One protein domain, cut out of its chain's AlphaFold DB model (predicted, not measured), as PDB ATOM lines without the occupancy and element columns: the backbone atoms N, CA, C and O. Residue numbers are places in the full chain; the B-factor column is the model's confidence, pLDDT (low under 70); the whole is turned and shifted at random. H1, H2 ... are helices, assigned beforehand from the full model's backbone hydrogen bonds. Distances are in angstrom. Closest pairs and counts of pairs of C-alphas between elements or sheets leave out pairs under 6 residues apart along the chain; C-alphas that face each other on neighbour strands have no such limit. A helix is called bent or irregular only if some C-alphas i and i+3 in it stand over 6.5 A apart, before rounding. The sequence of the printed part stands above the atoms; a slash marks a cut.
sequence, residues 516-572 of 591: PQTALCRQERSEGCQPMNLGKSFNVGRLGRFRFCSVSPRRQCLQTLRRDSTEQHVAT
ATOM      1  N   PRO A 516      14.917   6.191  32.057       89.56
ATOM      2  CA  PRO A 516      16.353   6.179  31.813       89.56
ATOM      3  C   PRO A 516      16.836   7.509  31.223       89.56
ATOM      4  O   PRO A 516      16.314   8.005  30.222       89.56
ATOM      5  N   GLN A 517      17.906   8.053  31.803       91.31
ATOM      6  CA  GLN A 517      18.622   9.200  31.250       91.31
ATOM      7  C   GLN A 517      19.836   8.721  30.442       91.31
ATOM      8  O   GLN A 517      20.779   8.158  30.998       91.31
ATOM      9  N   THR A 518      19.835   8.978  29.135       89.31
ATOM     10  CA  THR A 518      20.936   8.641  28.222       89.31
ATOM     11  C   THR A 518      21.827   9.861  27.950       89.31
ATOM     12  O   THR A 518      21.444  11.010  28.173       89.31
ATOM     13  N   ALA A 519      23.063   9.622  27.511       90.00
ATOM     14  CA  ALA A 519      24.008  10.669  27.117       90.00
ATOM     15  C   ALA A 519      24.852  10.167  25.937       90.00
ATOM     16  O   ALA A 519      26.002   9.761  26.097       90.00
ATOM     17  N   LEU A 520      24.231  10.123  24.758       88.81
ATOM     18  CA  LEU A 520      24.839   9.619  23.524       88.81
ATOM     19  C   LEU A 520      25.267  10.787  22.626       88.81
ATOM     20  O   LEU A 520      24.647  11.848  22.642       88.81
ATOM     21  N   CYS A 521      26.340  10.618  21.851       84.12
ATOM     22  CA  CYS A 521      26.780  11.658  20.915       84.12
ATOM     23  C   CYS A 521      25.715  11.870  19.828       84.12
ATOM     24  O   CYS A 521      25.174  10.891  19.325       84.12
ATOM     25  N   ARG A 522      25.435  13.122  19.439       79.25
ATOM     26  CA  ARG A 522      24.435  13.447  18.403       79.25
ATOM     27  C   ARG A 522      24.932  13.059  17.002       79.25
ATOM     28  O   ARG A 522      25.393  13.904  16.243       79.25
ATOM     29  N   GLN A 523      24.858  11.769  16.696       79.88
ATOM     30  CA  GLN A 523      25.159  11.159  15.405       79.88
ATOM     31  C   GLN A 523      24.249   9.933  15.238       79.88
ATOM     32  O   GLN A 523      24.127   9.137  16.168       79.88
ATOM     33  N   GLU A 524      23.636   9.771  14.065       66.38
ATOM     34  CA  GLU A 524      22.576   8.780  13.776       66.38
ATOM     35  C   GLU A 524      22.969   7.347  14.174       66.38
ATOM     36  O   GLU A 524      22.204   6.612  14.794       66.38
ATOM     37  N   ARG A 525      24.236   6.972  13.933       76.50
ATOM     38  CA  ARG A 525      24.802   5.659  14.300       76.50
ATOM     39  C   ARG A 525      24.742   5.332  15.804       76.50
ATOM     40  O   ARG A 525      24.962   4.182  16.176       76.50
ATOM     41  N   SER A 526      24.465   6.307  16.672       79.69
ATOM     42  CA  SER A 526      24.293   6.100  18.117       79.69
ATOM     43  C   SER A 526      22.886   5.650  18.524       79.69
ATOM     44  O   SER A 526      22.718   5.116  19.620       79.69
ATOM     45  N   GLU A 527      21.875   5.818  17.669       79.12
ATOM     46  CA  GLU A 527      20.470   5.596  18.038       79.12
ATOM     47  C   GLU A 527      20.165   4.120  18.320       79.12
ATOM     48  O   GLU A 527      19.413   3.806  19.243       79.12
ATOM     49  N   GLY A 528      20.881   3.203  17.658       83.75
ATOM     50  CA  GLY A 528      20.871   1.765  17.962       83.75
ATOM     51  C   GLY A 528      21.400   1.376  19.356       83.75
ATOM     52  O   GLY A 528      21.431   0.187  19.677       83.75
ATOM     53  N   CYS A 529      21.819   2.346  20.181       79.62
ATOM     54  CA  CYS A 529      22.175   2.168  21.593       79.62
ATOM     55  C   CYS A 529      21.107   2.694  22.577       79.62
ATOM     56  O   CYS A 529      21.333   2.634  23.787       79.62
ATOM     57  N   GLN A 530      19.964   3.217  22.112       80.44
ATOM     58  CA  GLN A 530      18.885   3.652  23.009       80.44
ATOM     59  C   GLN A 530      18.145   2.450  23.648       80.44
ATOM     60  O   GLN A 530      17.951   1.418  22.995       80.44
ATOM     61  N   PRO A 531      17.724   2.540  24.926       72.31
ATOM     62  CA  PRO A 531      17.132   1.420  25.655       72.31
ATOM     63  C   PRO A 531      15.660   1.191  25.270       72.31
ATOM     64  O   PRO A 531      14.750   1.687  25.924       72.31
ATOM     65  N   MET A 532      15.429   0.365  24.244       71.56
ATOM     66  CA  MET A 532      14.095   0.018  23.708       71.56
ATOM     67  C   MET A 532      13.074  -0.501  24.746       71.56
ATOM     68  O   MET A 532      11.877  -0.470  24.487       71.56
ATOM     69  N   ASN A 533      13.534  -0.992  25.903       72.75
ATOM     70  CA  ASN A 533      12.724  -1.729  26.882       72.75
ATOM     71  C   ASN A 533      12.368  -0.924  28.151       72.75
ATOM     72  O   ASN A 533      11.904  -1.513  29.123       72.75
ATOM     73  N   LEU A 534      12.614   0.393  28.177       69.25
ATOM     74  CA  LEU A 534      12.378   1.266  29.345       69.25
ATOM     75  C   LEU A 534      11.508   2.501  29.012       69.25
ATOM     76  O   LEU A 534      11.572   3.526  29.688       69.25
ATOM     77  N   GLY A 535      10.691   2.416  27.958       82.94
ATOM     78  CA  GLY A 535       9.781   3.490  27.551       82.94
ATOM     79  C   GLY A 535      10.496   4.749  27.040       82.94
ATOM     80  O   GLY A 535      11.544   4.674  26.395       82.94
ATOM     81  N   LYS A 536       9.908   5.926  27.295       85.62
ATOM     82  CA  LYS A 536      10.467   7.227  26.889       85.62
ATOM     83  C   LYS A 536      11.791   7.481  27.630       85.62
ATOM     84  O   LYS A 536      11.789   7.595  28.852       85.62
ATOM     85  N   SER A 537      12.907   7.617  26.905       86.94
ATOM     86  CA  SER A 537      14.221   7.950  27.489       86.94
ATOM     87  C   SER A 537      14.573   9.432  27.321       86.94
ATOM     88  O   SER A 537      14.224  10.044  26.312       86.94
ATOM     89  N   PHE A 538      15.290  10.014  28.287       85.56
ATOM     90  CA  PHE A 538      15.732  11.413  28.227       85.56
ATOM     91  C   PHE A 538      17.208  11.500  27.816       85.56
ATOM     92  O   PHE A 538      18.094  11.189  28.616       85.56
ATOM     93  N   ASN A 539      17.487  11.918  26.576       87.06
ATOM     94  CA  ASN A 539      18.856  12.053  26.065       87.06
ATOM     95  C   ASN A 539      19.436  13.450  26.346       87.06
ATOM     96  O   ASN A 539      18.856  14.469  25.982       87.06
ATOM     97  N   VAL A 540      20.605  13.478  26.985       87.81
ATOM     98  CA  VAL A 540      21.309  14.682  27.467       87.81
ATOM     99  C   VAL A 540      22.663  14.892  26.765       87.81
ATOM    100  O   VAL A 540      23.412  15.819  27.079       87.81
ATOM    101  N   GLY A 541      22.998  14.043  25.791       82.00
ATOM    102  CA  GLY A 541      24.222  14.185  25.008       82.00
ATOM    103  C   GLY A 541      24.117  15.245  23.905       82.00
ATOM    104  O   GLY A 541      23.096  15.383  23.230       82.00
ATOM    105  N   ARG A 542      25.212  15.980  23.688       74.38
ATOM    106  CA  ARG A 542      25.480  16.704  22.433       74.38
ATOM    107  C   ARG A 542      26.830  16.229  21.867       74.38
ATOM    108  O   ARG A 542      27.206  15.073  22.077       74.38
ATOM    109  N   LEU A 543      27.518  17.064  21.087       62.56
ATOM    110  CA  LEU A 543      28.797  16.734  20.446       62.56
ATOM    111  C   LEU A 543      29.820  16.186  21.463       62.56
ATOM    112  O   LEU A 543      29.925  16.680  22.585       62.56
ATOM    113  N   GLY A 544      30.558  15.141  21.077       53.50
ATOM    114  CA  GLY A 544      31.681  14.606  21.859       53.50
ATOM    115  C   GLY A 544      31.329  13.846  23.149       53.50
ATOM    116  O   GLY A 544      32.197  13.693  23.997       53.50
ATOM    117  N   ARG A 545      30.084  13.370  23.331       61.31
ATOM    118  CA  ARG A 545      29.569  12.725  24.574       61.31
ATOM    119  C   ARG A 545      29.492  13.639  25.814       61.31
ATOM    120  O   ARG A 545      29.031  13.188  26.864       61.31
ATOM    121  N   PHE A 546      29.891  14.906  25.721       56.75
ATOM    122  CA  PHE A 546      29.842  15.845  26.843       56.75
ATOM    123  C   PHE A 546      28.396  16.175  27.262       56.75
ATOM    124  O   PHE A 546      27.483  16.290  26.437       56.75
ATOM    125  N   ARG A 547      28.190  16.339  28.576       65.62
ATOM    126  CA  ARG A 547      26.888  16.648  29.193       65.62
ATOM    127  C   ARG A 547      26.659  18.162  29.220       65.62
ATOM    128  O   ARG A 547      26.940  18.812  30.219       65.62
ATOM    129  N   PHE A 548      26.140  18.710  28.125       66.12
ATOM    130  CA  PHE A 548      25.947  20.159  27.957       66.12
ATOM    131  C   PHE A 548      24.650  20.734  28.566       66.12
ATOM    132  O   PHE A 548      24.458  21.947  28.546       66.12
ATOM    133  N   CYS A 549      23.744  19.914  29.110       64.38
ATOM    134  CA  CYS A 549      22.585  20.437  29.840       64.38
ATOM    135  C   CYS A 549      22.990  20.903  31.245       64.38
ATOM    136  O   CYS A 549      23.488  20.112  32.047       64.38
ATOM    137  N   SER A 550      22.697  22.166  31.560       62.03
ATOM    138  CA  SER A 550      22.825  22.714  32.911       62.03
ATOM    139  C   SER A 550      21.848  22.050  33.899       62.03
ATOM    140  O   SER A 550      20.976  21.254  33.530       62.03
ATOM    141  N   VAL A 551      21.994  22.355  35.192       67.31
ATOM    142  CA  VAL A 551      21.190  21.729  36.259       67.31
ATOM    143  C   VAL A 551      19.692  22.046  36.119       67.31
ATOM    144  O   VAL A 551      18.862  21.191  36.436       67.31
ATOM    145  N   SER A 552      19.334  23.234  35.620       71.62
ATOM    146  CA  SER A 552      17.946  23.717  35.593       71.62
ATOM    147  C   SER A 552      17.048  22.953  34.604       71.62
ATOM    148  O   SER A 552      16.060  22.389  35.076       71.62
ATOM    149  N   PRO A 553      17.385  22.784  33.303       75.88
ATOM    150  CA  PRO A 553      16.570  21.980  32.381       75.88
ATOM    151  C   PRO A 553      16.388  20.528  32.838       75.88
ATOM    152  O   PRO A 553      15.317  19.948  32.668       75.88
ATOM    153  N   ARG A 554      17.412  19.939  33.481       71.62
ATOM    154  CA  ARG A 554      17.333  18.579  34.039       71.62
ATOM    155  C   ARG A 554      16.331  18.489  35.194       71.62
ATOM    156  O   ARG A 554      15.618  17.496  35.287       71.62
ATOM    157  N   ARG A 555      16.261  19.504  36.065       75.81
ATOM    158  CA  ARG A 555      15.246  19.581  37.132       75.81
ATOM    159  C   ARG A 555      13.850  19.833  36.563       75.81
ATOM    160  O   ARG A 555      12.926  19.129  36.947       75.81
ATOM    161  N   GLN A 556      13.725  20.767  35.623       72.81
ATOM    162  CA  GLN A 556      12.450  21.159  35.021       72.81
ATOM    163  C   GLN A 556      11.790  19.992  34.268       72.81
ATOM    164  O   GLN A 556      10.638  19.673  34.536       72.81
ATOM    165  N   CYS A 557      12.535  19.266  33.425       73.31
ATOM    166  CA  CYS A 557      12.016  18.087  32.719       73.31
ATOM    167  C   CYS A 557      11.570  16.966  33.682       73.31
ATOM    168  O   CYS A 557      10.511  16.373  33.489       73.31
ATOM    169  N   LEU A 558      12.318  16.721  34.768       72.00
ATOM    170  CA  LEU A 558      11.925  15.766  35.815       72.00
ATOM    171  C   LEU A 558      10.730  16.238  36.666       72.00
ATOM    172  O   LEU A 558      10.102  15.413  37.327       72.00
ATOM    173  N   GLN A 559      10.411  17.536  36.672       74.50
ATOM    174  CA  GLN A 559       9.202  18.078  37.300       74.50
ATOM    175  C   GLN A 559       7.987  17.958  36.372       74.50
ATOM    176  O   GLN A 559       6.936  17.533  36.843       74.50
ATOM    177  N   THR A 560       8.134  18.237  35.070       72.44
ATOM    178  CA  THR A 560       7.076  18.001  34.070       72.44
ATOM    179  C   THR A 560       6.695  16.524  34.022       72.44
ATOM    180  O   THR A 560       5.563  16.189  34.330       72.44
ATOM    181  N   LEU A 561       7.661  15.617  33.825       65.44
ATOM    182  CA  LEU A 561       7.395  14.169  33.784       65.44
ATOM    183  C   LEU A 561       6.780  13.614  35.083       65.44
ATOM    184  O   LEU A 561       6.128  12.573  35.054       65.44
ATOM    185  N   ARG A 562       6.966  14.291  36.226       69.88
ATOM    186  CA  ARG A 562       6.257  13.956  37.470       69.88
ATOM    187  C   ARG A 562       4.796  14.404  37.452       69.88
ATOM    188  O   ARG A 562       3.974  13.629  37.923       69.88
ATOM    189  N   ARG A 563       4.481  15.589  36.909       68.31
ATOM    190  CA  ARG A 563       3.095  16.050  36.702       68.31
ATOM    191  C   ARG A 563       2.357  15.138  35.730       68.31
ATOM    192  O   ARG A 563       1.366  14.536  36.134       68.31
ATOM    193  N   ASP A 564       2.930  14.911  34.546       60.53
ATOM    194  CA  ASP A 564       2.395  13.999  33.527       60.53
ATOM    195  C   ASP A 564       2.083  12.613  34.130       60.53
ATOM    196  O   ASP A 564       1.021  12.039  33.898       60.53
ATOM    197  N   SER A 565       2.995  12.079  34.956       54.97
ATOM    198  CA  SER A 565       2.828  10.771  35.601       54.97
ATOM    199  C   SER A 565       1.798  10.762  36.735       54.97
ATOM    200  O   SER A 565       1.207   9.710  36.977       54.97
ATOM    201  N   THR A 566       1.578  11.873  37.448       59.41
ATOM    202  CA  THR A 566       0.478  11.973  38.425       59.41
ATOM    203  C   THR A 566      -0.874  12.132  37.738       59.41
ATOM    204  O   THR A 566      -1.834  11.483  38.140       59.41
ATOM    205  N   GLU A 567      -0.946  12.917  36.664       52.12
ATOM    206  CA  GLU A 567      -2.176  13.152  35.900       52.12
ATOM    207  C   GLU A 567      -2.637  11.865  35.196       52.12
ATOM    208  O   GLU A 567      -3.804  11.489  35.299       52.12
ATOM    209  N   GLN A 568      -1.711  11.096  34.605       46.75
ATOM    210  CA  GLN A 568      -2.022   9.777  34.036       46.75
ATOM    211  C   GLN A 568      -2.457   8.739  35.084       46.75
ATOM    212  O   GLN A 568      -3.269   7.873  34.768       46.75
ATOM    213  N   HIS A 569      -1.984   8.820  36.334       41.06
ATOM    214  CA  HIS A 569      -2.454   7.918  37.394       41.06
ATOM    215  C   HIS A 569      -3.829   8.294  37.967       41.06
ATOM    216  O   HIS A 569      -4.533   7.405  38.440       41.06
ATOM    217  N   VAL A 570      -4.241   9.563  37.893       44.59
ATOM    218  CA  VAL A 570      -5.612   9.983  38.241       44.59
ATOM    219  C   VAL A 570      -6.596   9.630  37.117       44.59
ATOM    220  O   VAL A 570      -7.716   9.209  37.388       44.59
ATOM    221  N   ALA A 571      -6.172   9.723  35.854       38.56
ATOM    222  CA  ALA A 571      -7.023   9.499  34.685       38.56
ATOM    223  C   ALA A 571      -7.259   8.018  34.302       38.56
ATOM    224  O   ALA A 571      -7.808   7.752  33.232       38.56
ATOM    225  N   THR A 572      -6.815   7.022  35.084       39.44
ATOM    226  CA  THR A 572      -6.897   5.601  34.669       39.44
ATOM    227  C   THR A 572      -7.190   4.630  35.824       39.44
ATOM    228  O   THR A 572      -6.357   3.806  36.195       39.44
TER     229      THR A 572
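Overview. This is residues 516 to 572 of the 591 residues of the protein "Hypothetical protein" of Symbiodinium sp. CCMP2456 (UniProt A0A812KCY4). One long helix, H2, runs out from a flat, loosely wound body made mostly of loop, and residues 559 to 572, of which 559 to 570 belong to H2, stick out free. In the body, residues 517 to 539 make a wide ring that holds the short helix H1 and is closed by a short parallel pairing of residues 517 to 518 with 538 to 539. The printed part has 57 residues with two named helices, H1 then H2, and no named strand; the class is all helix, though under half of the residues, 26 of 57, are in named elements. The whole is loose, with a radius of gyration of the C-alphas of 13.6 A, and only just flat, spanning 40 by 27 by 12 A.

Along the chain. H2, residues 551 to 570, measures 29.3 A from C-alpha 551 at (21.190, 21.729, 36.259) to C-alpha 570 at (-5.612, 9.983, 38.241). H1, residues 524 to 529, measures 10.2 A and begins at C-alpha 524 at (22.576, 8.780, 13.776). H1 is only just irregular: C-alphas 525 and 528 are 6.6 A apart.

Arrangement. H2 and H1 are apart, with no C-alpha of the one within 8 A of the other. Within hydrogen-bond range are 15 of 16 O i to N i+4 pairs in H2 and 0 of 2 in H1, where 2 of 3 O i to N i+3 pairs are within range.

Size, cuts and confidence. The two C-alphas farthest apart, those of Gly 544 and Thr 572, are 41.6 A apart. Without residues 559 to 572, the body of 43 residues spans 28 by 25 by 9 A. The link from H1 to H2, residues 530 to 550, is long, and the printed part has no cut. The mean pLDDT of the printed part is 71.2; residues 524, 534, 543 to 551 and 561 to 572 are under 70.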